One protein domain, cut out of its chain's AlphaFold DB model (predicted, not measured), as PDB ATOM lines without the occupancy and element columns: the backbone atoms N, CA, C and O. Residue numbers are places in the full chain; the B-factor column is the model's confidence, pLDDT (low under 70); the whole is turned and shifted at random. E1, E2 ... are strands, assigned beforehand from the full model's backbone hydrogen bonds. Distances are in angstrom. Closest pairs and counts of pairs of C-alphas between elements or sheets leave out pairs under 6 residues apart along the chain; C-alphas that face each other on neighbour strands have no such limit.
ATOM      1  N   THR A  36      59.561 -61.529   4.809       91.81
ATOM      2  CA  THR A  36      59.732 -60.544   5.888       91.81
ATOM      3  C   THR A  36      61.075 -60.767   6.571       91.81
ATOM      4  O   THR A  36      61.436 -61.903   6.858       91.81
ATOM      5  N   ASN A  37      61.829 -59.697   6.842       90.81
ATOM      6  CA  ASN A  37      63.131 -59.768   7.526       90.81
ATOM      7  C   ASN A  37      64.128 -60.757   6.882       90.81
ATOM      8  O   ASN A  37      64.859 -61.448   7.585       90.81
ATOM      9  N   ASN A  38      64.160 -60.823   5.545       90.00
ATOM     10  CA  ASN A  38      64.978 -61.764   4.764       90.00
ATOM     11  C   ASN A  38      64.621 -63.254   4.942       90.00
ATOM     12  O   ASN A  38      65.417 -64.126   4.588       90.00
ATOM     13  N   ILE A  39      63.425 -63.549   5.456       92.56
ATOM     14  CA  ILE A  39      62.876 -64.899   5.579       92.56
ATOM     15  C   ILE A  39      61.789 -65.082   4.524       92.56
ATOM     16  O   ILE A  39      60.802 -64.346   4.532       92.56
ATOM     17  N   LEU A  40      61.968 -66.059   3.634       93.31
ATOM     18  CA  LEU A  40      60.926 -66.521   2.718       93.31
ATOM     19  C   LEU A  40      60.124 -67.624   3.413       93.31
ATOM     20  O   LEU A  40      60.697 -68.643   3.789       93.31
ATOM     21  N   SER A  41      58.825 -67.411   3.603       95.62
ATOM     22  CA  SER A  41      57.944 -68.341   4.308       95.62
ATOM     23  C   SER A  41      56.805 -68.808   3.413       95.62
ATOM     24  O   SER A  41      56.133 -67.976   2.805       95.62
ATOM     25  N   PHE A  42      56.554 -70.113   3.422       96.06
ATOM     26  CA  PHE A  42      55.399 -70.776   2.826       96.06
ATOM     27  C   PHE A  42      54.593 -71.415   3.949       96.06
ATOM     28  O   PHE A  42      55.169 -72.102   4.792       96.06
ATOM     29  N   VAL A  43      53.290 -71.162   3.987       96.69
ATOM     30  CA  VAL A  43      52.383 -71.759   4.971       96.69
ATOM     31  C   VAL A  43      51.188 -72.342   4.232       96.69
ATOM     32  O   VAL A  43      50.424 -71.580   3.638       96.69
ATOM     33  N   GLY A  44      51.064 -73.667   4.241       94.38
ATOM     34  CA  GLY A  44      49.906 -74.373   3.692       94.38
ATOM     35  C   GLY A  44      48.661 -74.144   4.546       94.38
ATOM     36  O   GLY A  44      48.750 -73.746   5.710       94.38
ATOM     37  N   ASP A  45      47.494 -74.384   3.968       92.75
ATOM     38  CA  ASP A  45      46.203 -74.255   4.648       92.75
ATOM     39  C   ASP A  45      45.765 -75.521   5.401       92.75
ATOM     40  O   ASP A  45      44.823 -75.455   6.194       92.75
ATOM     41  N   GLY A  46      46.472 -76.640   5.207       90.31
ATOM     42  CA  GLY A  46      46.148 -77.942   5.795       90.31
ATOM     43  C   GLY A  46      45.024 -78.677   5.070       90.31
ATOM     44  O   GLY A  46      44.316 -79.466   5.700       90.31
ATOM     45  N   ASP A  47      44.804 -78.374   3.787       90.56
ATOM     46  CA  ASP A  47      43.865 -79.115   2.948       90.56
ATOM     47  C   ASP A  47      44.298 -80.580   2.786       90.56
ATOM     48  O   ASP A  47      45.433 -80.882   2.438       90.56
ATOM     49  N   ILE A  48      43.355 -81.506   2.960       89.75
ATOM     50  CA  ILE A  48      43.574 -82.947   2.782       89.75
ATOM     51  C   ILE A  48      43.990 -83.333   1.355       89.75
ATOM     52  O   ILE A  48      44.518 -84.426   1.164       89.75
ATOM     53  N   ALA A  49      43.712 -82.484   0.360       90.38
ATOM     54  CA  ALA A  49      44.138 -82.682  -1.022       90.38
ATOM     55  C   ALA A  49      45.638 -82.404  -1.224       90.38
ATOM     56  O   ALA A  49      46.190 -82.815  -2.243       90.38
ATOM     57  N   GLY A  50      46.283 -81.739  -0.260       92.19
ATOM     58  CA  GLY A  50      47.680 -81.341  -0.326       92.19
ATOM     59  C   GLY A  50      47.914 -80.058  -1.128       92.19
ATOM     60  O   GLY A  50      47.030 -79.500  -1.791       92.19
ATOM     61  N   ASN A  51      49.141 -79.569  -1.029       94.31
ATOM     62  CA  ASN A  51      49.648 -78.353  -1.638       94.31
ATOM     63  C   ASN A  51      50.939 -78.693  -2.378       94.31
ATOM     64  O   ASN A  51      51.824 -79.337  -1.828       94.31
ATOM     65  N   GLU A  52      51.104 -78.193  -3.598       95.38
ATOM     66  CA  GLU A  52      52.328 -78.386  -4.370       95.38
ATOM     67  C   GLU A  52      52.930 -77.047  -4.795       95.38
ATOM     68  O   GLU A  52      52.285 -76.229  -5.457       95.38
ATOM     69  N   VAL A  53      54.188 -76.817  -4.418       95.62
ATOM     70  CA  VAL A  53      54.910 -75.567  -4.684       95.62
ATOM     71  C   VAL A  53      56.274 -75.861  -5.289       95.62
ATOM     72  O   VAL A  53      57.052 -76.632  -4.729       95.62
ATOM     73  N   ARG A  54      56.600 -75.175  -6.389       94.88
ATOM     74  CA  ARG A  54      57.937 -75.161  -6.990       94.88
ATOM     75  C   ARG A  54      58.604 -73.799  -6.814       94.88
ATOM     76  O   ARG A  54      57.984 -72.755  -7.014       94.88
ATOM     77  N   VAL A  55      59.891 -73.817  -6.481       93.56
ATOM     78  CA  VAL A  55      60.760 -72.643  -6.374       93.56
ATOM     79  C   VAL A  55      61.965 -72.808  -7.296       93.56
ATOM     80  O   VAL A  55      62.759 -73.737  -7.140       93.56
ATOM     81  N   THR A  56      62.139 -71.857  -8.209       91.25
ATOM     82  CA  THR A  56      63.206 -71.864  -9.218       91.25
ATOM     83  C   THR A  56      63.949 -70.518  -9.192       91.25
ATOM     84  O   THR A  56      63.313 -69.473  -9.342       91.25
ATOM     85  N   PRO A  57      65.276 -70.462  -8.986       85.50
ATOM     86  CA  PRO A  57      66.028 -69.214  -9.030       85.50
ATOM     87  C   PRO A  57      66.183 -68.745 -10.482       85.50
ATOM     88  O   PRO A  57      66.795 -69.428 -11.286       85.50
ATOM     89  N   ILE A  58      65.681 -67.562 -10.824       86.75
ATOM     90  CA  ILE A  58      65.705 -67.046 -12.209       86.75
ATOM     91  C   ILE A  58      66.781 -65.983 -12.448       86.75
ATOM     92  O   ILE A  58      67.184 -65.755 -13.583       86.75
ATOM     93  N   ALA A  59      67.252 -65.321 -11.388       82.50
ATOM     94  CA  ALA A  59      68.383 -64.400 -11.434       82.50
ATOM     95  C   ALA A  59      68.970 -64.196 -10.028       82.50
ATOM     96  O   ALA A  59      68.471 -64.712  -9.024       82.50
ATOM     97  N   ASN A  60      70.020 -63.376  -9.921       75.25
ATOM     98  CA  ASN A  60      70.565 -62.965  -8.628       75.25
ATOM     99  C   ASN A  60      69.488 -62.298  -7.760       75.25
ATOM    100  O   ASN A  60      69.001 -61.221  -8.095       75.25
ATOM    101  N   ASN A  61      69.177 -62.912  -6.613       77.12
ATOM    102  CA  ASN A  61      68.103 -62.491  -5.705       77.12
ATOM    103  C   ASN A  61      66.700 -62.538  -6.317       77.12
ATOM    104  O   ASN A  61      65.811 -61.874  -5.793       77.12
ATOM    105  N   GLN A  62      66.481 -63.282  -7.398       86.06
ATOM    106  CA  GLN A  62      65.153 -63.429  -7.975       86.06
ATOM    107  C   GLN A  62      64.769 -64.891  -8.069       86.06
ATOM    108  O   GLN A  62      65.528 -65.715  -8.576       86.06
ATOM    109  N   PHE A  63      63.571 -65.188  -7.588       88.38
ATOM    110  CA  PHE A  63      63.009 -66.526  -7.607       88.38
ATOM    111  C   PHE A  63      61.652 -66.469  -8.278       88.38
ATOM    112  O   PHE A  63      60.875 -65.543  -8.051       88.38
ATOM    113  N   HIS A  64      61.400 -67.468  -9.099       91.12
ATOM    114  CA  HIS A  64      60.099 -67.798  -9.622       91.12
ATOM    115  C   HIS A  64      59.462 -68.820  -8.682       91.12
ATOM    116  O   HIS A  64      60.094 -69.816  -8.318       91.12
ATOM    117  N   ILE A  65      58.239 -68.528  -8.249       92.81
ATOM    118  CA  ILE A  65      57.441 -69.404  -7.397       92.81
ATOM    119  C   ILE A  65      56.146 -69.736  -8.125       92.81
ATOM    120  O   ILE A  65      55.412 -68.830  -8.532       92.81
ATOM    121  N   GLU A  66      55.873 -71.030  -8.229       93.81
ATOM    122  CA  GLU A  66      54.735 -71.605  -8.933       93.81
ATOM    123  C   GLU A  66      53.955 -72.526  -7.987       93.81
ATOM    124  O   GLU A  66      54.546 -73.328  -7.262       93.81
ATOM    125  N   GLY A  67      52.626 -72.394  -7.981       93.56
ATOM    126  CA  GLY A  67      51.730 -73.385  -7.388       93.56
ATOM    127  C   GLY A  67      51.347 -74.407  -8.455       93.56
ATOM    128  O   GLY A  67      50.844 -74.026  -9.511       93.56
ATOM    129  N   LEU A  68      51.599 -75.687  -8.197       92.56
ATOM    130  CA  LEU A  68      51.314 -76.786  -9.123       92.56
ATOM    131  C   LEU A  68      50.008 -77.490  -8.741       92.56
ATOM    132  O   LEU A  68      49.470 -77.270  -7.656       92.56
ATOM    133  N   ASN A  69      49.478 -78.319  -9.644       90.50
ATOM    134  CA  ASN A  69      48.287 -79.144  -9.399       90.50
ATOM    135  C   ASN A  69      47.101 -78.364  -8.799       90.50
ATOM    136  O   ASN A  69      46.424 -78.822  -7.889       90.50
ATOM    137  N   ASN A  70      46.840 -77.169  -9.342       90.94
ATOM    138  CA  ASN A  70      45.800 -76.227  -8.901       90.94
ATOM    139  C   ASN A  70      46.041 -75.535  -7.543       90.94
ATOM    140  O   ASN A  70      45.164 -74.790  -7.097       90.94
ATOM    141  N   THR A  71      47.214 -75.701  -6.924       93.25
ATOM    142  CA  THR A  71      47.594 -75.006  -5.685       93.25
ATOM    143  C   THR A  71      47.601 -73.499  -5.915       93.25
ATOM    144  O   THR A  71      48.250 -72.988  -6.833       93.25
ATOM    145  N   LYS A  72      46.878 -72.754  -5.077       93.94
ATOM    146  CA  LYS A  72      46.825 -71.289  -5.174       93.94
ATOM    147  C   LYS A  72      47.884 -70.664  -4.287       93.94
ATOM    148  O   LYS A  72      48.038 -71.051  -3.136       93.94
ATOM    149  N   LEU A  73      48.547 -69.626  -4.784       93.06
ATOM    150  CA  LEU A  73      49.485 -68.841  -3.986       93.06
ATOM    151  C   LEU A  73      48.812 -67.546  -3.527       93.06
ATOM    152  O   LEU A  73      48.293 -66.781  -4.343       93.06
ATOM    153  N   ALA A  74      48.815 -67.294  -2.220       91.44
ATOM    154  CA  ALA A  74      48.309 -66.074  -1.597       91.44
ATOM    155  C   ALA A  74      49.443 -65.309  -0.902       91.44
ATOM    156  O   ALA A  74      50.370 -65.914  -0.382       91.44
ATOM    157  N   GLY A  75      49.366 -63.978  -0.838       88.06
ATOM    158  CA  GLY A  75      50.331 -63.162  -0.093       88.06
ATOM    159  C   GLY A  75      51.180 -62.239  -0.966       88.06
ATOM    160  O   GLY A  75      50.879 -61.997  -2.133       88.06
ATOM    161  N   MET A  76      52.190 -61.610  -0.353       83.31
ATOM    162  CA  MET A  76      53.029 -60.557  -0.965       83.31
ATOM    163  C   MET A  76      52.244 -59.412  -1.643       83.31
ATOM    164  O   MET A  76      52.688 -58.832  -2.633       83.31
ATOM    165  N   GLY A  77      51.057 -59.087  -1.122       78.19
ATOM    166  CA  GLY A  77      50.193 -58.037  -1.670       78.19
ATOM    167  C   GLY A  77      49.427 -58.420  -2.943       78.19
ATOM    168  O   GLY A  77      48.805 -57.545  -3.540       78.19
ATOM    169  N   LYS A  78      49.440 -59.696  -3.357       77.81
ATOM    170  CA  LYS A  78      48.640 -60.212  -4.478       77.81
ATOM    171  C   LYS A  78      47.475 -61.086  -3.978       77.81
ATOM    172  O   LYS A  78      47.628 -61.787  -2.974       77.81
ATOM    173  N   PRO A  79      46.301 -61.042  -4.639       74.75
ATOM    174  CA  PRO A  79      45.188 -61.935  -4.325       74.75
ATOM    175  C   PRO A  79      45.540 -63.395  -4.645       74.75
ATOM    176  O   PRO A  79      46.317 -63.663  -5.563       74.75
ATOM    177  N   ALA A  80      44.927 -64.324  -3.904       74.19
ATOM    178  CA  ALA A  80      45.094 -65.758  -4.111       74.19
ATOM    179  C   ALA A  80      44.755 -66.135  -5.556       74.19
ATOM    180  O   ALA A  80      43.647 -65.887  -6.036       74.19
ATOM    181  N   SER A  81      45.722 -66.696  -6.262       69.06
ATOM    182  CA  SER A  81      45.588 -67.041  -7.673       69.06
ATOM    183  C   SER A  81      46.624 -68.100  -8.040       69.06
ATOM    184  O   SER A  81      47.590 -68.308  -7.309       69.06
ATOM    185  N   THR A  82      46.436 -68.784  -9.165       61.09
ATOM    186  CA  THR A  82      47.395 -69.746  -9.744       61.09
ATOM    187  C   THR A  82      48.619 -69.046 -10.358       61.09
ATOM    188  O   THR A  82      49.131 -69.443 -11.399       61.09
ATOM    189  N   ILE A  83      49.039 -67.921  -9.775       57.97
ATOM    190  CA  ILE A  83      50.030 -67.031 -10.373       57.97
ATOM    191  C   ILE A  83      51.447 -67.557 -10.128       57.97
ATOM    192  O   ILE A  83      51.919 -67.621  -8.997       57.97
ATOM    193  N   ASP A  84      52.126 -67.768 -11.249       67.81
ATOM    194  CA  ASP A  84      53.560 -67.585 -11.489       67.81
ATOM    195  C   ASP A  84      54.036 -66.215 -10.964       67.81
ATOM    196  O   ASP A  84      53.735 -65.157 -11.539       67.81
ATOM    197  N   THR A  85      54.741 -66.200  -9.828       76.69
ATOM    198  CA  THR A  85      55.302 -64.957  -9.281       76.69
ATOM    199  C   THR A  85      56.820 -64.944  -9.314       76.69
ATOM    200  O   THR A  85      57.485 -65.709  -8.624       76.69
ATOM    201  N   ASN A  86      57.367 -63.958 -10.027       83.50
ATOM    202  CA  ASN A  86      58.759 -63.548  -9.879       83.50
ATOM    203  C   ASN A  86      58.890 -62.613  -8.674       83.50
ATOM    204  O   ASN A  86      58.257 -61.552  -8.623       83.50
ATOM    205  N   ILE A  87      59.723 -62.990  -7.714       82.44
ATOM    206  CA  ILE A  87      59.983 -62.225  -6.499       82.44
ATOM    207  C   ILE A  87      61.427 -61.768  -6.528       82.44
ATOM    208  O   ILE A  87      62.339 -62.589  -6.574       82.44
ATOM    209  N   ALA A  88      61.631 -60.454  -6.469       81.81
ATOM    210  CA  ALA A  88      62.947 -59.871  -6.271       81.81
ATOM    211  C   ALA A  88      63.189 -59.614  -4.782       81.81
ATOM    212  O   ALA A  88      62.429 -58.899  -4.129       81.81
ATOM    213  N   PHE A  89      64.273 -60.171  -4.255       78.50
ATOM    214  CA  PHE A  89      64.728 -59.942  -2.896       78.50
ATOM    215  C   PHE A  89      65.707 -58.758  -2.851       78.50
ATOM    216  O   PHE A  89      66.574 -58.631  -3.722       78.50
ATOM    217  N   PRO A  90      65.606 -57.875  -1.841       73.81
ATOM    218  CA  PRO A  90      66.586 -56.818  -1.628       73.81
ATOM    219  C   PRO A  90      67.991 -57.422  -1.460       73.81
ATOM    220  O   PRO A  90      68.137 -58.551  -0.996       73.81
ATOM    221  N   ASN A  91      69.019 -56.663  -1.858       66.56
ATOM    222  CA  ASN A  91      70.386 -57.088  -2.224       66.56
ATOM    223  C   ASN A  91      71.126 -58.117  -1.325       66.56
ATOM    224  O   ASN A  91      72.128 -58.692  -1.767       66.56
ATOM    225  N   ASN A  92      70.636 -58.402  -0.119       65.69
ATOM    226  CA  ASN A  92      71.248 -59.283   0.877       65.69
ATOM    227  C   ASN A  92      70.823 -60.764   0.785       65.69
ATOM    228  O   ASN A  92      71.362 -61.578   1.530       65.69
ATOM    229  N   GLY A  93      69.917 -61.135  -0.129       72.81
ATOM    230  CA  GLY A  93      69.455 -62.522  -0.285       72.81
ATOM    231  C   GLY A  93      68.562 -63.015   0.865       72.81
ATOM    232  O   GLY A  93      68.104 -62.236   1.699       72.81
ATOM    233  N   THR A  94      68.285 -64.318   0.888       79.00
ATOM    234  CA  THR A  94      67.435 -64.998   1.878       79.00
ATOM    235  C   THR A  94      68.287 -65.580   3.009       79.00
ATOM    236  O   THR A  94      69.074 -66.509   2.817       79.00
ATOM    237  N   THR A  95      68.123 -65.065   4.230       87.75
ATOM    238  CA  THR A  95      68.797 -65.627   5.414       87.75
ATOM    239  C   THR A  95      68.136 -66.916   5.881       87.75
ATOM    240  O   THR A  95      68.781 -67.720   6.550       87.75
ATOM    241  N   LYS A  96      66.853 -67.111   5.556       93.12
ATOM    242  CA  LYS A  96      66.115 -68.327   5.885       93.12
ATOM    243  C   LYS A  96      65.001 -68.600   4.872       93.12
ATOM    244  O   LYS A  96      64.354 -67.663   4.406       93.12
ATOM    245  N   VAL A  97      64.762 -69.868   4.571       94.56
ATOM    246  CA  VAL A  97      63.536 -70.363   3.938       94.56
ATOM    247  C   VAL A  97      62.803 -71.215   4.963       94.56
ATOM    248  O   VAL A  97      63.422 -71.989   5.691       94.56
ATOM    249  N   THR A  98      61.498 -71.031   5.090       96.31
ATOM    250  CA  THR A  98      60.651 -71.848   5.959       96.31
ATOM    251  C   THR A  98      59.441 -72.304   5.168       96.31
ATOM    252  O   THR A  98      58.684 -71.477   4.675       96.31
ATOM    253  N   VAL A  99      59.277 -73.609   5.028       96.06
ATOM    254  CA  VAL A  99      58.077 -74.232   4.477       96.06
ATOM    255  C   VAL A  99      57.374 -74.886   5.646       96.06
ATOM    256  O   VAL A  99      58.017 -75.592   6.411       96.06
ATOM    257  N   LYS A 100      56.095 -74.577   5.827       96.06
ATOM    258  CA  LYS A 100      55.254 -75.209   6.831       96.06
ATOM    259  C   LYS A 100      53.947 -75.625   6.188       96.06
ATOM    260  O   LYS A 100      53.040 -74.801   6.060       96.06
ATOM    261  N   PHE A 101      53.858 -76.877   5.788       93.12
ATOM    262  CA  PHE A 101      52.583 -77.464   5.432       93.12
ATOM    263  C   PHE A 101      51.973 -78.133   6.670       93.12
ATOM    264  O   PHE A 101      52.653 -78.358   7.673       93.12
ATOM    265  N   LEU A 102      50.645 -78.200   6.715       88.75
ATOM    266  CA  LEU A 102      49.908 -78.513   7.947       88.75
ATOM    267  C   LEU A 102      49.234 -79.885   7.881       88.75
ATOM    268  O   LEU A 102      48.925 -80.436   8.937       88.75
ATOM    269  N   GLY A 103      48.990 -80.407   6.679       88.62
ATOM    270  CA  GLY A 103      48.299 -81.665   6.446       88.62
ATOM    271  C   GLY A 103      47.926 -81.851   4.973       88.62
ATOM    272  O   GLY A 103      47.756 -80.859   4.271       88.62
ATOM    273  N   GLY A 104      47.715 -83.108   4.579       90.12
ATOM    274  CA  GLY A 104      47.523 -83.522   3.185       90.12
ATOM    275  C   GLY A 104      48.831 -84.046   2.579       90.12
ATOM    276  O   GLY A 104      49.872 -83.882   3.191       90.12
ATOM    277  N   PRO A 105      48.806 -84.723   1.417       92.38
ATOM    278  CA  PRO A 105      50.021 -85.108   0.701       92.38
ATOM    279  C   PRO A 105      50.623 -83.879   0.007       92.38
ATOM    280  O   PRO A 105      50.260 -83.537  -1.121       92.38
ATOM    281  N   ASP A 106      51.510 -83.176   0.697       94.81
ATOM    282  CA  ASP A 106      52.106 -81.934   0.238       94.81
ATOM    283  C   ASP A 106      53.412 -82.177  -0.541       94.81
ATOM    284  O   ASP A 106      54.162 -83.122  -0.307       94.81
ATOM    285  N   ARG A 107      53.748 -81.298  -1.490       95.88
ATOM    286  CA  ARG A 107      54.987 -81.390  -2.269       95.88
ATOM    287  C   ARG A 107      55.711 -80.055  -2.380       95.88
ATOM    288  O   ARG A 107      55.177 -79.053  -2.851       95.88
ATOM    289  N   PHE A 108      56.982 -80.054  -1.994       96.44
ATOM    290  CA  PHE A 108      57.882 -78.918  -2.140       96.44
ATOM    291  C   PHE A 108      59.022 -79.257  -3.100       96.44
ATOM    292  O   PHE A 108      59.830 -80.146  -2.839       96.44
ATOM    293  N   GLU A 109      59.119 -78.512  -4.197       95.88
ATOM    294  CA  GLU A 109      60.185 -78.647  -5.182       95.88
ATOM    295  C   GLU A 109      61.078 -77.397  -5.189       95.88
ATOM    296  O   GLU A 109      60.619 -76.280  -5.419       95.88
ATOM    297  N   TYR A 110      62.379 -77.576  -4.981       94.19
ATOM    298  CA  TYR A 110      63.397 -76.572  -5.262       94.19
ATOM    299  C   TYR A 110      64.254 -77.045  -6.432       94.19
ATOM    300  O   TYR A 110      64.960 -78.048  -6.316       94.19
ATOM    301  N   ASN A 111      64.230 -76.298  -7.533       90.62
ATOM    302  CA  ASN A 111      65.063 -76.577  -8.694       90.62
ATOM    303  C   ASN A 111      66.136 -75.503  -8.835       90.62
ATOM    304  O   ASN A 111      65.897 -74.454  -9.420       90.62
ATOM    305  N   GLY A 112      67.327 -75.759  -8.294       85.12
ATOM    306  CA  GLY A 112      68.446 -74.820  -8.345       85.12
ATOM    307  C   GLY A 112      69.101 -74.673  -9.722       85.12
ATOM    308  O   GLY A 112      69.981 -73.824  -9.869       85.12
ATOM    309  N   PHE A 113      68.703 -75.472 -10.718       76.62
ATOM    310  CA  PHE A 113      69.271 -75.412 -12.060       76.62
ATOM    311  C   PHE A 113      68.469 -74.472 -12.952       76.62
ATOM    312  O   PHE A 113      67.357 -74.792 -13.370       76.62
ATOM    313  N   VAL A 114      69.073 -73.343 -13.310       68.31
ATOM    314  CA  VAL A 114      68.583 -72.512 -14.408       68.31
ATOM    315  C   VAL A 114      69.756 -72.171 -15.307       68.31
ATOM    316  O   VAL A 114      70.695 -71.482 -14.901       68.31
ATOM    317  N   GLU A 115      69.712 -72.693 -16.532       70.38
ATOM    318  CA  GLU A 115      70.508 -72.134 -17.620       70.38
ATOM    319  C   GLU A 115      70.036 -70.703 -17.842       70.38
ATOM    320  O   GLU A 115      68.834 -70.470 -17.963       70.38
ATOM    321  N   ASP A 116      70.962 -69.741 -17.862       66.62
ATOM    322  CA  ASP A 116      70.606 -68.361 -18.171       66.62
ATOM    323  C   ASP A 116      69.931 -68.313 -19.552       66.62
ATOM    324  O   ASP A 116      70.598 -68.587 -20.557       66.62
ATOM    325  N   PRO A 117      68.636 -67.952 -19.647       67.75
ATOM    326  CA  PRO A 117      67.950 -67.914 -20.932       67.75
ATOM    327  C   PRO A 117      68.562 -66.875 -21.884       67.75
ATOM    328  O   PRO A 117      68.400 -66.989 -23.099       67.75
ATOM    329  N   GLY A 118      69.278 -65.871 -21.360       75.69
ATOM    330  CA  GLY A 118      70.010 -64.879 -22.147       75.69
ATOM    331  C   GLY A 118      71.422 -65.306 -22.554       75.69
ATOM    332  O   GLY A 118      72.021 -64.667 -23.421       75.69
ATOM    333  N   ASN A 119      71.963 -66.367 -21.956       75.00
ATOM    334  CA  ASN A 119      73.302 -66.868 -22.247       75.00
ATOM    335  C   ASN A 119      73.380 -68.386 -21.989       75.00
ATOM    336  O   ASN A 119      73.907 -68.808 -20.948       75.00
ATOM    337  N   PRO A 120      72.866 -69.200 -22.935       72.25
ATOM    338  CA  PRO A 120      72.894 -70.656 -22.854       72.25
ATOM    339  C   PRO A 120      74.327 -71.146 -22.613       72.25
ATOM    340  O   PRO A 120      75.227 -70.890 -23.412       72.25
ATOM    341  N   GLY A 121      74.552 -71.812 -21.481       66.88
ATOM    342  CA  GLY A 121      75.874 -72.269 -21.037       66.88
ATOM    343  C   GLY A 121      76.488 -71.457 -19.893       66.88
ATOM    344  O   GLY A 121      77.380 -71.963 -19.209       66.88
ATOM    345  N   SER A 122      75.991 -70.249 -19.606       62.50
ATOM    346  CA  SER A 122      76.295 -69.591 -18.336       62.50
ATOM    347  C   SER A 122      75.353 -70.096 -17.251       62.50
ATOM    348  O   SER A 122      74.129 -70.064 -17.371       62.50
ATOM    349  N   LYS A 123      75.957 -70.639 -16.195       63.50
ATOM    350  CA  LYS A 123      75.248 -71.149 -15.027       63.50
ATOM    351  C   LYS A 123      75.217 -70.031 -13.999       63.50
ATOM    352  O   LYS A 123      76.278 -69.565 -13.572       63.50
ATOM    353  N   PHE A 124      74.030 -69.600 -13.584       62.53
ATOM    354  CA  PHE A 124      73.944 -68.780 -12.385       62.53
ATOM    355  C   PHE A 124      74.415 -69.635 -11.212       62.53
ATOM    356  O   PHE A 124      73.881 -70.715 -10.968       62.53
ATOM    357  N   ALA A 125      75.437 -69.176 -10.486       56.88
ATOM    358  CA  ALA A 125      75.741 -69.768  -9.192       56.88
ATOM    359  C   ALA A 125      74.510 -69.525  -8.315       56.88
ATOM    360  O   ALA A 125      74.272 -68.383  -7.909       56.88
ATOM    361  N   ALA A 126      73.700 -70.566  -8.097       57.75
ATOM    362  CA  ALA A 126      72.515 -70.482  -7.259       57.75
ATOM    363  C   ALA A 126      72.906 -69.773  -5.956       57.75
ATOM    364  O   ALA A 126      73.870 -70.154  -5.279       57.75
ATOM    365  N   ARG A 127      72.237 -68.654  -5.647       64.75
ATOM    366  CA  ARG A 127      72.554 -67.915  -4.426       64.75
ATOM    367  C   ARG A 127      72.299 -68.822  -3.229       64.75
ATOM    368  O   ARG A 127      71.346 -69.590  -3.185       64.75
ATOM    369  N   GLN A 128      73.188 -68.695  -2.259       75.19
ATOM    370  CA  GLN A 128      73.223 -69.532  -1.076       75.19
ATOM    371  C   GLN A 128      72.074 -69.142  -0.146       75.19
ATOM    372  O   GLN A 128      72.036 -68.004   0.328       75.19
ATOM    373  N   PHE A 129      71.183 -70.075   0.168       86.06
ATOM    374  CA  PHE A 129      70.296 -69.910   1.308       86.06
ATOM    375  C   PHE A 129      71.122 -69.896   2.599       86.06
ATOM    376  O   PHE A 129      72.169 -70.554   2.712       86.06
ATOM    377  N   GLY A 130      70.654 -69.133   3.588       90.50
ATOM    378  CA  GLY A 130      71.045 -69.365   4.974       90.50
ATOM    379  C   GLY A 130      70.458 -70.692   5.450       90.50
ATOM    380  O   GLY A 130      70.896 -71.747   4.997       90.50
ATOM    381  N   ASP A 131      69.475 -70.663   6.337       95.12
ATOM    382  CA  ASP A 131      68.860 -71.896   6.841       95.12
ATOM    383  C   ASP A 131      67.604 -72.255   6.035       95.12
ATOM    384  O   ASP A 131      66.793 -71.387   5.731       95.12
ATOM    385  N   VAL A 132      67.416 -73.524   5.692       95.88
ATOM    386  CA  VAL A 132      66.180 -74.035   5.082       95.88
ATOM    387  C   VAL A 132      65.508 -74.939   6.103       95.88
ATOM    388  O   VAL A 132      66.131 -75.876   6.590       95.88
ATOM    389  N   VAL A 133      64.264 -74.635   6.459       96.81
ATOM    390  CA  VAL A 133      63.456 -75.439   7.383       96.81
ATOM    391  C   VAL A 133      62.194 -75.867   6.651       96.81
ATOM    392  O   VAL A 133      61.456 -75.002   6.188       96.81
ATOM    393  N   LEU A 134      61.981 -77.170   6.516       96.25
ATOM    394  CA  LEU A 134      60.823 -77.768   5.862       96.25
ATOM    395  C   LEU A 134      60.053 -78.564   6.916       96.25
ATOM    396  O   LEU A 134      60.510 -79.618   7.336       96.25
ATOM    397  N   ASP A 135      58.931 -78.028   7.370       95.38
ATOM    398  CA  ASP A 135      57.962 -78.712   8.217       95.38
ATOM    399  C   ASP A 135      56.839 -79.190   7.287       95.38
ATOM    400  O   ASP A 135      56.033 -78.370   6.843       95.38
ATOM    401  N   MET A 136      56.828 -80.470   6.914       93.50
ATOM    402  CA  MET A 136      55.932 -80.959   5.854       93.50
ATOM    403  C   MET A 136      54.508 -81.246   6.340       93.50
ATOM    404  O   MET A 136      53.583 -81.240   5.547       93.50
ATOM    405  N   GLY A 137      54.282 -81.278   7.653       90.06
ATOM    406  CA  GLY A 137      52.941 -81.513   8.170       90.06
ATOM    407  C   GLY A 137      52.670 -83.004   8.259       90.06
ATOM    408  O   GLY A 137      53.548 -83.734   8.706       90.06
ATOM    409  N   ALA A 138      51.435 -83.378   7.960       89.75
ATOM    410  CA  ALA A 138      50.889 -84.712   8.126       89.75
ATOM    411  C   ALA A 138      50.380 -85.223   6.778       89.75
ATOM    412  O   ALA A 138      49.421 -84.657   6.255       89.75
ATOM    413  N   GLY A 139      50.886 -86.339   6.278       88.75
ATOM    414  CA  GLY A 139      50.481 -86.860   4.979       88.75
ATOM    415  C   GLY A 139      51.591 -87.672   4.338       88.75
ATOM    416  O   GLY A 139      52.551 -88.042   4.980       88.75
ATOM    417  N   ASN A 140      51.438 -88.011   3.062       92.12
ATOM    418  CA  ASN A 140      52.552 -88.593   2.316       92.12
ATOM    419  C   ASN A 140      53.198 -87.462   1.528       92.12
ATOM    420  O   ASN A 140      52.755 -87.152   0.415       92.12
ATOM    421  N   ASP A 141      54.193 -86.824   2.124       94.12
ATOM    422  CA  ASP A 141      54.774 -85.605   1.601       94.12
ATOM    423  C   ASP A 141      55.956 -85.889   0.673       94.12
ATOM    424  O   ASP A 141      56.603 -86.936   0.699       94.12
ATOM    425  N   THR A 142      56.266 -84.946  -0.212       95.56
ATOM    426  CA  THR A 142      57.411 -85.046  -1.121       95.56
ATOM    427  C   THR A 142      58.262 -83.786  -1.078       95.56
ATOM    428  O   THR A 142      57.823 -82.699  -1.444       95.56
ATOM    429  N   VAL A 143      59.536 -83.930  -0.726       95.88
ATOM    430  CA  VAL A 143      60.544 -82.874  -0.837       95.88
ATOM    431  C   VAL A 143      61.513 -83.230  -1.953       95.88
ATOM    432  O   VAL A 143      62.226 -84.225  -1.872       95.88
ATOM    433  N   LEU A 144      61.598 -82.382  -2.974       95.44
ATOM    434  CA  LEU A 144      62.545 -82.525  -4.074       95.44
ATOM    435  C   LEU A 144      63.443 -81.294  -4.151       95.44
ATOM    436  O   LEU A 144      63.018 -80.245  -4.620       95.44
ATOM    437  N   ALA A 145      64.695 -81.404  -3.716       93.75
ATOM    438  CA  ALA A 145      65.646 -80.299  -3.734       93.75
ATOM    439  C   ALA A 145      66.859 -80.634  -4.611       93.75
ATOM    440  O   ALA A 145      67.798 -81.304  -4.176       93.75
ATOM    441  N   THR A 146      66.868 -80.140  -5.847       91.44
ATOM    442  CA  THR A 146      68.002 -80.285  -6.767       91.44
ATOM    443  C   THR A 146      68.880 -79.041  -6.742       91.44
ATOM    444  O   THR A 146      68.409 -77.905  -6.726       91.44
ATOM    445  N   GLN A 147      70.194 -79.253  -6.719       88.12
ATOM    446  CA  GLN A 147      71.220 -78.207  -6.678       88.12
ATOM    447  C   GLN A 147      71.007 -77.190  -5.546       88.12
ATOM    448  O   GLN A 147      71.305 -76.001  -5.676       88.12
ATOM    449  N   LEU A 148      70.475 -77.653  -4.413       90.44
ATOM    450  CA  LEU A 148      70.280 -76.821  -3.234       90.44
ATOM    451  C   LEU A 148      71.632 -76.385  -2.671       90.44
ATOM    452  O   LEU A 148      72.484 -77.223  -2.387       90.44
ATOM    453  N   ILE A 149      71.810 -75.080  -2.458       90.00
ATOM    454  CA  ILE A 149      72.956 -74.538  -1.723       90.00
ATOM    455  C   ILE A 149      72.439 -73.822  -0.481       90.00
ATOM    456  O   ILE A 149      71.963 -72.691  -0.559       90.00
ATOM    457  N   ALA A 150      72.547 -74.468   0.675       92.19
ATOM    458  CA  ALA A 150      72.084 -73.934   1.955       92.19
ATOM    459  C   ALA A 150      73.206 -73.944   3.000       92.19
ATOM    460  O   ALA A 150      74.203 -74.655   2.864       92.19
ATOM    461  N   LYS A 151      73.097 -73.124   4.049       92.50
ATOM    462  CA  LYS A 151      73.934 -73.257   5.250       92.50
ATOM    463  C   LYS A 151      73.499 -74.513   6.003       92.50
ATOM    464  O   LYS A 151      74.227 -75.499   5.969       92.50
ATOM    465  N   ASN A 152      72.306 -74.486   6.592       95.06
ATOM    466  CA  ASN A 152      71.681 -75.637   7.235       95.06
ATOM    467  C   ASN A 152      70.401 -76.031   6.501       95.06
ATOM    468  O   ASN A 152      69.720 -75.168   5.948       95.06
ATOM    469  N   VAL A 153      70.063 -77.314   6.553       96.31
ATOM    470  CA  VAL A 153      68.767 -77.839   6.122       96.31
ATOM    471  C   VAL A 153      68.185 -78.654   7.269       96.31
ATOM    472  O   VAL A 153      68.859 -79.524   7.815       96.31
ATOM    473  N   THR A 154      66.948 -78.363   7.641       96.88
ATOM    474  CA  THR A 154      66.178 -79.132   8.615       96.88
ATOM    475  C   THR A 154      64.871 -79.540   7.965       96.88
ATOM    476  O   THR A 154      64.158 -78.678   7.463       96.88
ATOM    477  N   ILE A 155      64.575 -80.833   7.966       95.31
ATOM    478  CA  ILE A 155      63.323 -81.392   7.459       95.31
ATOM    479  C   ILE A 155      62.651 -82.098   8.625       95.31
ATOM    480  O   ILE A 155      63.265 -82.947   9.266       95.31
ATOM    481  N   ASN A 156      61.428 -81.701   8.932       94.75
ATOM    482  CA  ASN A 156      60.600 -82.291   9.961       94.75
ATOM    483  C   ASN A 156      59.352 -82.833   9.275       94.75
ATOM    484  O   ASN A 156      58.574 -82.046   8.727       94.75
ATOM    485  N   SER A 157      59.156 -84.143   9.331       88.44
ATOM    486  CA  SER A 157      57.825 -84.700   9.137       88.44
ATOM    487  C   SER A 157      57.069 -84.622  10.460       88.44
ATOM    488  O   SER A 157      57.669 -84.519  11.543       88.44
ATOM    489  N   THR A 158      55.745 -84.546  10.402       82.81
ATOM    490  CA  THR A 158      54.880 -84.446  11.582       82.81
ATOM    491  C   THR A 158      53.646 -85.307  11.388       82.81
ATOM    492  O   THR A 158      52.571 -84.791  11.102       82.81
ATOM    493  N   ALA A 159      53.781 -86.598  11.678       75.81
ATOM    494  CA  ALA A 159      52.654 -87.511  11.682       75.81
ATOM    495  C   ALA A 159      51.412 -86.925  12.385       75.81
ATOM    496  O   ALA A 159      51.493 -86.419  13.521       75.81
ATOM    497  N   PRO A 160      50.231 -87.009  11.753       66.88
ATOM    498  CA  PRO A 160      48.994 -86.590  12.381       66.88
ATOM    499  C   PRO A 160      48.721 -87.500  13.575       66.88
ATOM    500  O   PRO A 160      48.801 -88.725  13.486       66.88
ATOM    501  N   THR A 161      48.335 -86.911  14.707       68.81
ATOM    502  CA  THR A 161      47.887 -87.673  15.881       68.81
ATOM    503  C   THR A 161      46.787 -88.669  15.490       68.81
ATOM    504  O   THR A 161      45.634 -88.281  15.316       68.81
ATOM    505  N   GLY A 162      47.140 -89.954  15.379       66.44
ATOM    506  CA  GLY A 162      46.208 -91.062  15.163       66.44
ATOM    507  C   GLY A 162      45.988 -91.541  13.720       66.44
ATOM    508  O   GLY A 162      45.133 -92.412  13.556       66.44
ATOM    509  N   ALA A 163      46.704 -91.043  12.699       59.47
ATOM    510  CA  ALA A 163      46.696 -91.694  11.377       59.47
ATOM    511  C   ALA A 163      47.864 -92.682  11.234       59.47
ATOM    512  O   ALA A 163      48.886 -92.545  11.896       59.47
ATOM    513  N   ALA A 164      47.663 -93.709  10.407       57.94
ATOM    514  CA  ALA A 164      48.536 -94.880  10.336       57.94
ATOM    515  C   ALA A 164      49.595 -94.830   9.218       57.94
ATOM    516  O   ALA A 164      50.353 -95.784   9.098       57.94
ATOM    517  N   THR A 165      49.622 -93.788   8.380       72.25
ATOM    518  CA  THR A 165      50.541 -93.691   7.231       72.25
ATOM    519  C   THR A 165      50.914 -92.229   6.975       72.25
ATOM    520  O   THR A 165      50.031 -91.450   6.610       72.25
ATOM    521  N   ASP A 166      52.178 -91.880   7.187       83.56
ATOM    522  CA  ASP A 166      52.811 -90.592   6.863       83.56
ATOM    523  C   ASP A 166      54.130 -90.946   6.155       83.56
ATOM    524  O   ASP A 166      55.194 -90.951   6.750       83.56
ATOM    525  N   ASN A 167      54.003 -91.475   4.928       89.81
ATOM    526  CA  ASN A 167      55.109 -92.042   4.154       89.81
ATOM    527  C   ASN A 167      55.741 -90.949   3.291       89.81
ATOM    528  O   ASN A 167      55.302 -90.726   2.153       89.81
ATOM    529  N   ASP A 168      56.781 -90.302   3.802       91.00
ATOM    530  CA  ASP A 168      57.390 -89.170   3.117       91.00
ATOM    531  C   ASP A 168      58.479 -89.583   2.138       91.00
ATOM    532  O   ASP A 168      59.207 -90.552   2.325       91.00
ATOM    533  N   THR A 169      58.647 -88.810   1.069       93.69
ATOM    534  CA  THR A 169      59.770 -88.951   0.138       93.69
ATOM    535  C   THR A 169      60.612 -87.686   0.128       93.69
ATOM    536  O   THR A 169      60.197 -86.638  -0.360       93.69
ATOM    537  N   ILE A 170      61.847 -87.777   0.609       94.12
ATOM    538  CA  ILE A 170      62.783 -86.656   0.692       94.12
ATOM    539  C   ILE A 170      63.973 -86.937  -0.217       94.12
ATOM    540  O   ILE A 170      64.781 -87.816   0.055       94.12
ATOM    541  N   THR A 171      64.139 -86.148  -1.274       93.94
ATOM    542  CA  THR A 171      65.295 -86.229  -2.170       93.94
ATOM    543  C   THR A 171      66.068 -84.916  -2.198       93.94
ATOM    544  O   THR A 171      65.536 -83.875  -2.584       93.94
ATOM    545  N   ILE A 172      67.357 -84.965  -1.850       92.00
ATOM    546  CA  ILE A 172      68.290 -83.838  -1.987       92.00
ATOM    547  C   ILE A 172      69.434 -84.262  -2.904       92.00
ATOM    548  O   ILE A 172      70.246 -85.109  -2.538       92.00
ATOM    549  N   ALA A 173      69.538 -83.649  -4.079       89.56
ATOM    550  CA  ALA A 173      70.543 -83.999  -5.080       89.56
ATOM    551  C   ALA A 173      71.374 -82.782  -5.494       89.56
ATOM    552  O   ALA A 173      70.856 -81.682  -5.657       89.56
ATOM    553  N   ALA A 174      72.675 -82.962  -5.713       80.38
ATOM    554  CA  ALA A 174      73.569 -81.911  -6.198       80.38
ATOM    555  C   ALA A 174      73.487 -81.679  -7.719       80.38
ATOM    556  O   ALA A 174      74.091 -80.724  -8.208       80.38
ATOM    557  N   GLY A 175      72.749 -82.519  -8.455       69.38
ATOM    558  CA  GLY A 175      72.552 -82.455  -9.906       69.38
ATOM    559  C   GLY A 175      71.087 -82.654 -10.312       69.38
ATOM    560  O   GLY A 175      70.221 -82.855  -9.462       69.38
ATOM    561  N   GLY A 176      70.801 -82.555 -11.614       55.78
ATOM    562  CA  GLY A 176      69.473 -82.872 -12.146       55.78
ATOM    563  C   GLY A 176      69.191 -84.367 -11.997       55.78
ATOM    564  O   GLY A 176      69.944 -85.183 -12.513       55.78
ATOM    565  N   LEU A 177      68.118 -84.718 -11.288       51.50
ATOM    566  CA  LEU A 177      67.713 -86.107 -11.020       51.50
ATOM    567  C   LEU A 177      67.162 -86.849 -12.248       51.50
ATOM    568  O   LEU A 177      66.909 -88.044 -12.174       51.50
ATOM    569  N   PHE A 178      66.956 -86.154 -13.368       48.06
ATOM    570  CA  PHE A 178      66.108 -86.634 -14.460       48.06
ATOM    571  C   PHE A 178      66.781 -87.567 -15.479       48.06
ATOM    572  O   PHE A 178      66.104 -87.974 -16.415       48.06
ATOM    573  N   ASP A 179      68.055 -87.941 -15.308       43.09
ATOM    574  CA  ASP A 179      68.741 -88.821 -16.278       43.09
ATOM    575  C   ASP A 179      69.790 -89.764 -15.654       43.09
ATOM    576  O   ASP A 179      70.698 -90.245 -16.329       43.09
ATOM    577  N   LEU A 180      69.724 -90.005 -14.340       42.19
ATOM    578  CA  LEU A 180      70.791 -90.715 -13.632       42.19
ATOM    579  C   LEU A 180      70.409 -92.168 -13.349       42.19
ATOM    580  O   LEU A 180      69.779 -92.479 -12.343       42.19
ATOM    581  N   ASP A 181      70.891 -93.059 -14.217       50.75
ATOM    582  CA  ASP A 181      71.403 -94.347 -13.755       50.75
ATOM    583  C   ASP A 181      72.433 -94.048 -12.641       50.75
ATOM    584  O   ASP A 181      73.439 -93.371 -12.911       50.75
ATOM    585  N   PRO A 182      72.191 -94.468 -11.385       48.69
ATOM    586  CA  PRO A 182      73.068 -94.163 -10.254       48.69
ATOM    587  C   PRO A 182      74.521 -94.627 -10.465       48.69
ATOM    588  O   PRO A 182      75.419 -94.128  -9.786       48.69
ATOM    589  N   LEU A 183      74.784 -95.500 -11.445       52.25
ATOM    590  CA  LEU A 183      76.115 -96.001 -11.794       52.25
ATOM    591  C   LEU A 183      76.956 -95.073 -12.697       52.25
ATOM    592  O   LEU A 183      78.133 -95.362 -12.914       52.25
ATOM    593  N   GLN A 184      76.412 -93.972 -13.232       50.12
ATOM    594  CA  GLN A 184      77.095 -93.139 -14.249       50.12
ATOM    595  C   GLN A 184      77.485 -91.719 -13.782       50.12
ATOM    596  O   GLN A 184      77.982 -90.921 -14.580       50.12
ATOM    597  N   VAL A 185      77.305 -91.359 -12.505       51.97
ATOM    598  CA  VAL A 185      77.616 -89.995 -12.025       51.97
ATOM    599  C   VAL A 185      79.130 -89.807 -11.837       51.97
ATOM    600  O   VAL A 185      79.709 -90.230 -10.840       51.97
ATOM    601  N   GLY A 186      79.792 -89.162 -12.802       53.38
ATOM    602  CA  GLY A 186      81.215 -88.818 -12.713       53.38
ATOM    603  C   GLY A 186      81.534 -87.767 -11.624       53.38
ATOM    604  O   GLY A 186      80.681 -86.952 -11.273       53.38
ATOM    605  N   PRO A 187      82.780 -87.716 -11.110       54.53
ATOM    606  CA  PRO A 187      83.171 -86.914  -9.937       54.53
ATOM    607  C   PRO A 187      83.235 -85.382 -10.140       54.53
ATOM    608  O   PRO A 187      83.542 -84.655  -9.194       54.53
ATOM    609  N   GLU A 188      82.985 -84.856 -11.343       50.50
ATOM    610  CA  GLU A 188      83.439 -83.505 -11.725       50.50
ATOM    611  C   GLU A 188      82.414 -82.356 -11.599       50.50
ATOM    612  O   GLU A 188      82.742 -81.224 -11.950       50.50
ATOM    613  N   SER A 189      81.198 -82.549 -11.064       51.03
ATOM    614  CA  SER A 189      80.209 -81.445 -11.035       51.03
ATOM    615  C   SER A 189      79.337 -81.321  -9.780       51.03
ATOM    616  O   SER A 189      78.130 -81.094  -9.881       51.03
ATOM    617  N   VAL A 190      79.914 -81.404  -8.581       55.22
ATOM    618  CA  VAL A 190      79.145 -81.211  -7.335       55.22
ATOM    619  C   VAL A 190      79.004 -79.720  -7.001       55.22
ATOM    620  O   VAL A 190      79.650 -79.195  -6.098       55.22
ATOM    621  N   ALA A 191      78.190 -79.003  -7.778       60.72
ATOM    622  CA  ALA A 191      77.920 -77.578  -7.559       60.72
ATOM    623  C   ALA A 191      76.826 -77.309  -6.498       60.72
ATOM    624  O   ALA A 191      76.667 -76.165  -6.079       60.72
ATOM    625  N   GLY A 192      76.103 -78.340  -6.033       67.06
ATOM    626  CA  GLY A 192      75.075 -78.254  -4.983       67.06
ATOM    627  C   GLY A 192      75.477 -78.934  -3.666       67.06
ATOM    628  O   GLY A 192      76.192 -79.938  -3.673       67.06
ATOM    629  N   GLY A 193      75.015 -78.409  -2.526       86.12
ATOM    630  CA  GLY A 193      75.246 -79.020  -1.215       86.12
ATOM    631  C   GLY A 193      74.803 -78.199   0.005       86.12
ATOM    632  O   GLY A 193      74.570 -76.990  -0.050       86.12
ATOM    633  N   VAL A 194      74.746 -78.865   1.157       90.31
ATOM    634  CA  VAL A 194      74.492 -78.253   2.469       90.31
ATOM    635  C   VAL A 194      75.833 -77.923   3.117       90.31
ATOM    636  O   VAL A 194      76.655 -78.798   3.341       90.31
ATOM    637  N   ARG A 195      76.124 -76.659   3.416       89.31
ATOM    638  CA  ARG A 195      77.477 -76.257   3.849       89.31
ATOM    639  C   ARG A 195      77.808 -76.676   5.275       89.31
ATOM    640  O   ARG A 195      78.969 -76.930   5.577       89.31
ATOM    641  N   THR A 196      76.809 -76.688   6.150       93.75
ATOM    642  CA  THR A 196      76.943 -77.130   7.535       93.75
ATOM    643  C   THR A 196      76.084 -78.366   7.747       93.75
ATOM    644  O   THR A 196      76.479 -79.426   7.276       93.75
ATOM    645  N   ASN A 197      74.941 -78.284   8.422       95.69
ATOM    646  CA  ASN A 197      74.248 -79.483   8.885       95.69
ATOM    647  C   ASN A 197      72.980 -79.770   8.084       95.69
ATOM    648  O   ASN A 197      72.219 -78.849   7.780       95.69
ATOM    649  N   LEU A 198      72.754 -81.053   7.807       96.06
ATOM    650  CA  LEU A 198      71.481 -81.600   7.357       96.06
ATOM    651  C   LEU A 198      70.861 -82.385   8.515       96.06
ATOM    652  O   LEU A 198      71.485 -83.292   9.064       96.06
ATOM    653  N   THR A 199      69.640 -82.029   8.887       96.69
ATOM    654  CA  THR A 199      68.875 -82.706   9.933       96.69
ATOM    655  C   THR A 199      67.540 -83.149   9.363       96.69
ATOM    656  O   THR A 199      66.839 -82.334   8.771       96.69
ATOM    657  N   ILE A 200      67.200 -84.421   9.533       95.19
ATOM    658  CA  ILE A 200      65.931 -85.004   9.105       95.19
ATOM    659  C   ILE A 200      65.302 -85.657  10.330       95.19
ATOM    660  O   ILE A 200      65.924 -86.491  10.980       95.19
ATOM    661  N   ASN A 201      64.095 -85.238  10.672       94.44
ATOM    662  CA  ASN A 201      63.320 -85.801  11.763       94.44
ATOM    663  C   ASN A 201      62.087 -86.455  11.141       94.44
ATOM    664  O   ASN A 201      61.072 -85.780  10.970       94.44
ATOM    665  N   GLY A 202      62.248 -87.726  10.774       87.50
ATOM    666  CA  GLY A 202      61.176 -88.620  10.357       87.50
ATOM    667  C   GLY A 202      60.210 -88.897  11.510       87.50
ATOM    668  O   GLY A 202      60.553 -88.732  12.693       87.50
ATOM    669  N   GLN A 203      58.990 -89.289  11.175       86.12
ATOM    670  CA  GLN A 203      57.948 -89.640  12.136       86.12
ATOM    671  C   GLN A 203      57.469 -91.050  11.837       86.12
ATOM    672  O   GLN A 203      58.299 -91.902  11.570       86.12
ATOM    673  N   THR A 204      56.183 -91.322  12.040       83.94
ATOM    674  CA  THR A 204      55.620 -92.640  11.782       83.94
ATOM    675  C   THR A 204      55.292 -92.759  10.304       83.94
ATOM    676  O   THR A 204      54.439 -92.018   9.848       83.94
ATOM    677  N   GLY A 205      55.837 -93.709   9.582       84.81
ATOM    678  CA  GLY A 205      55.484 -94.017   8.219       84.81
ATOM    679  C   GLY A 205      56.431 -95.051   7.644       84.81
ATOM    680  O   GLY A 205      56.968 -95.911   8.325       84.81
ATOM    681  N   SER A 206      56.591 -95.004   6.336       89.12
ATOM    682  CA  SER A 206      57.706 -95.649   5.655       89.12
ATOM    683  C   SER A 206      58.371 -94.568   4.820       89.12
ATOM    684  O   SER A 206      58.034 -94.385   3.646       89.12
ATOM    685  N   ASP A 207      59.236 -93.798   5.472       90.38
ATOM    686  CA  ASP A 207      59.903 -92.623   4.927       90.38
ATOM    687  C   ASP A 207      61.051 -93.038   4.000       90.38
ATOM    688  O   ASP A 207      61.929 -93.822   4.353       90.38
ATOM    689  N   ALA A 208      61.105 -92.468   2.801       92.75
ATOM    690  CA  ALA A 208      62.167 -92.675   1.826       92.75
ATOM    691  C   ALA A 208      63.033 -91.417   1.693       92.75
ATOM    692  O   ALA A 208      62.655 -90.424   1.072       92.75
ATOM    693  N   ILE A 209      64.248 -91.471   2.229       94.00
ATOM    694  CA  ILE A 209      65.230 -90.390   2.176       94.00
ATOM    695  C   ILE A 209      66.353 -90.769   1.211       94.00
ATOM    696  O   ILE A 209      67.064 -91.749   1.421       94.00
ATOM    697  N   LEU A 210      66.570 -89.947   0.186       94.19
ATOM    698  CA  LEU A 210      67.655 -90.076  -0.779       94.19
ATOM    699  C   LEU A 210      68.527 -88.815  -0.803       94.19
ATOM    700  O   LEU A 210      68.088 -87.720  -1.159       94.19
ATOM    701  N   LEU A 211      69.808 -88.981  -0.481       92.94
ATOM    702  CA  LEU A 211      70.803 -87.918  -0.465       92.94
ATOM    703  C   LEU A 211      71.896 -88.200  -1.497       92.94
ATOM    704  O   LEU A 211      72.661 -89.148  -1.368       92.94
ATOM    705  N   ALA A 212      72.002 -87.339  -2.500       91.31
ATOM    706  CA  ALA A 212      73.052 -87.367  -3.514       91.31
ATOM    707  C   ALA A 212      73.719 -85.987  -3.600       91.31
ATOM    708  O   ALA A 212      73.701 -85.326  -4.642       91.31
ATOM    709  N   ALA A 213      74.221 -85.486  -2.467       89.38
ATOM    710  CA  ALA A 213      74.748 -84.130  -2.342       89.38
ATOM    711  C   ALA A 213      75.921 -84.030  -1.356       89.38
ATOM    712  O   ALA A 213      76.067 -84.825  -0.432       89.38
ATOM    713  N   THR A 214      76.755 -82.997  -1.523       91.88
ATOM    714  CA  THR A 214      77.811 -82.681  -0.546       91.88
ATOM    715  C   THR A 214      77.207 -82.060   0.712       91.88
ATOM    716  O   THR A 214      76.403 -81.130   0.619       91.88
ATOM    717  N   VAL A 215      77.640 -82.516   1.889       94.19
ATOM    718  CA  VAL A 215      77.285 -81.925   3.187       94.19
ATOM    719  C   VAL A 215      78.563 -81.544   3.932       94.19
ATOM    720  O   VAL A 215      79.315 -82.403   4.366       94.19
ATOM    721  N   GLY A 216      78.867 -80.259   4.094       92.44
ATOM    722  CA  GLY A 216      80.127 -79.819   4.709       92.44
ATOM    723  C   GLY A 216      80.236 -80.111   6.213       92.44
ATOM    724  O   GLY A 216      81.343 -80.240   6.733       92.44
ATOM    725  N   GLY A 217      79.108 -80.235   6.914       95.25
ATOM    726  CA  GLY A 217      79.015 -80.580   8.334       95.25
ATOM    727  C   GLY A 217      78.383 -81.952   8.557       95.25
ATOM    728  O   GLY A 217      78.739 -82.916   7.882       95.25
ATOM    729  N   ASN A 218      77.507 -82.060   9.557       97.12
ATOM    730  CA  ASN A 218      76.925 -83.341   9.958       97.12
ATOM    731  C   ASN A 218      75.630 -83.650   9.197       97.12
ATOM    732  O   ASN A 218      74.863 -82.739   8.880       97.12
TER     733      ASN A 218
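What this domain is: This is residues 36 to 218 of the 603 residues of an uncharacterized protein of Gemmataceae bacterium (UniProt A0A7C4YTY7). The chain is wound in stacked turns, a flattened solenoid whose two long walls are sheets face to face: E1, E7, E9, E11 and E13 form one wall, and E2, E8, E10, E12 and E14 lie in the other. At the end of the stack where the printed part begins, E3 and E6 extend the second wall and the small hairpin E4 and E5 sits near E1; the long unnamed stretches 112 to 128 and 174 to 197 lie at one narrow side, the link of residues 158 to 168 at the opposite one. The printed part has 183 residues with no named helix and 14 strands, E1 to E14 in order along the chain, which hold 79 residues, under half. The larger sheet, in the order E6, E3, E2, E8, E10, E12, E14, is mixed; the sheet E1, E7, E9, E11, E13 is parallel and the pair E4 and E5 antiparallel. The class is all strand, and the whole is compact, with a radius of gyration of the C-alphas of 16.3 A and spans of 50 by 44 by 29 A.

Where its parts are: E1, residues 39 to 43, begins with C-alpha 39 at (62.876, -64.899, 5.579). E2, residues 52 to 59, is 22.4 A long, and E3, residues 62 to 68, 19.3 A. The short strands E4, residues 72 to 75, E5, residues 78 to 81, and E6, residues 85 to 88, follow. E7 spans residues 96 to 100 and E8 residues 107 to 111. E9, residues 129 to 137, is 22.0 A long and begins with C-alpha 129 at (70.296, -69.910, 1.308). E10 spans residues 142 to 146. E11, residues 149 to 157, is 21.2 A long and bends by 76 degrees at residue 152. E12 spans residues 169 to 173, E13 residues 198 to 201, and E14 residues 208 to 212, ending with C-alpha 212 at (73.052, -87.367, -3.514).

How they stand to each other: The sheet of seven strands is twisted, with E6 and E14 as edge strands. E6 and E3 are antiparallel at 158 degrees, with N 87 and O 63 at 2.8 A. The hairpin E2 and E3 is also antiparallel at 158 degrees, with N 64 and O 56 at 2.8 A. From E2 on the neighbours are parallel: E2 and E8 at 15 degrees, N 55 and O 109 at 2.8 A; E8 and E10 at 3 degrees, N 108 and O 142 at 2.8 A; E10 and E12 at 3 degrees, N 143 and O 169 at 2.8 A; E12 and E14 at 0 degrees, N 170 and O 208 at 2.8 A. The sheet of five, twisted too, has E1 and E13 as edge strands. In it E1 and E7 are parallel at 6 degrees, with N 42 and O 98 at 2.8 A, and E7 and E9 at 6 degrees, with N 97 and O 131 at 2.8 A. E9 and E11 are parallel at 13 degrees, with N 132 and O 152 at 2.8 A, and E11 and E13 at 6 degrees, with N 155 and O 199 at 2.8 A. Residues 149 to 150 of E11 pair parallel with residues 193 to 194, which pair parallel with residues 214 to 215. In the hairpin E4 and E5, N 73 and O 81 are 3.0 A apart. E1 and E4 are near each other. E1 and E3 are apart.

The domain as a whole: The two C-alphas farthest apart are those of Asn 119 and Gly 162, 52.1 A. The printed part has no cut. The links E8 to E9, E11 to E12 and E12 to E13 are long. The mean pLDDT of the printed part is 83.0, and 39 residues are under 70, among them residues 121 to 127, 160 to 164 and 175 to 192.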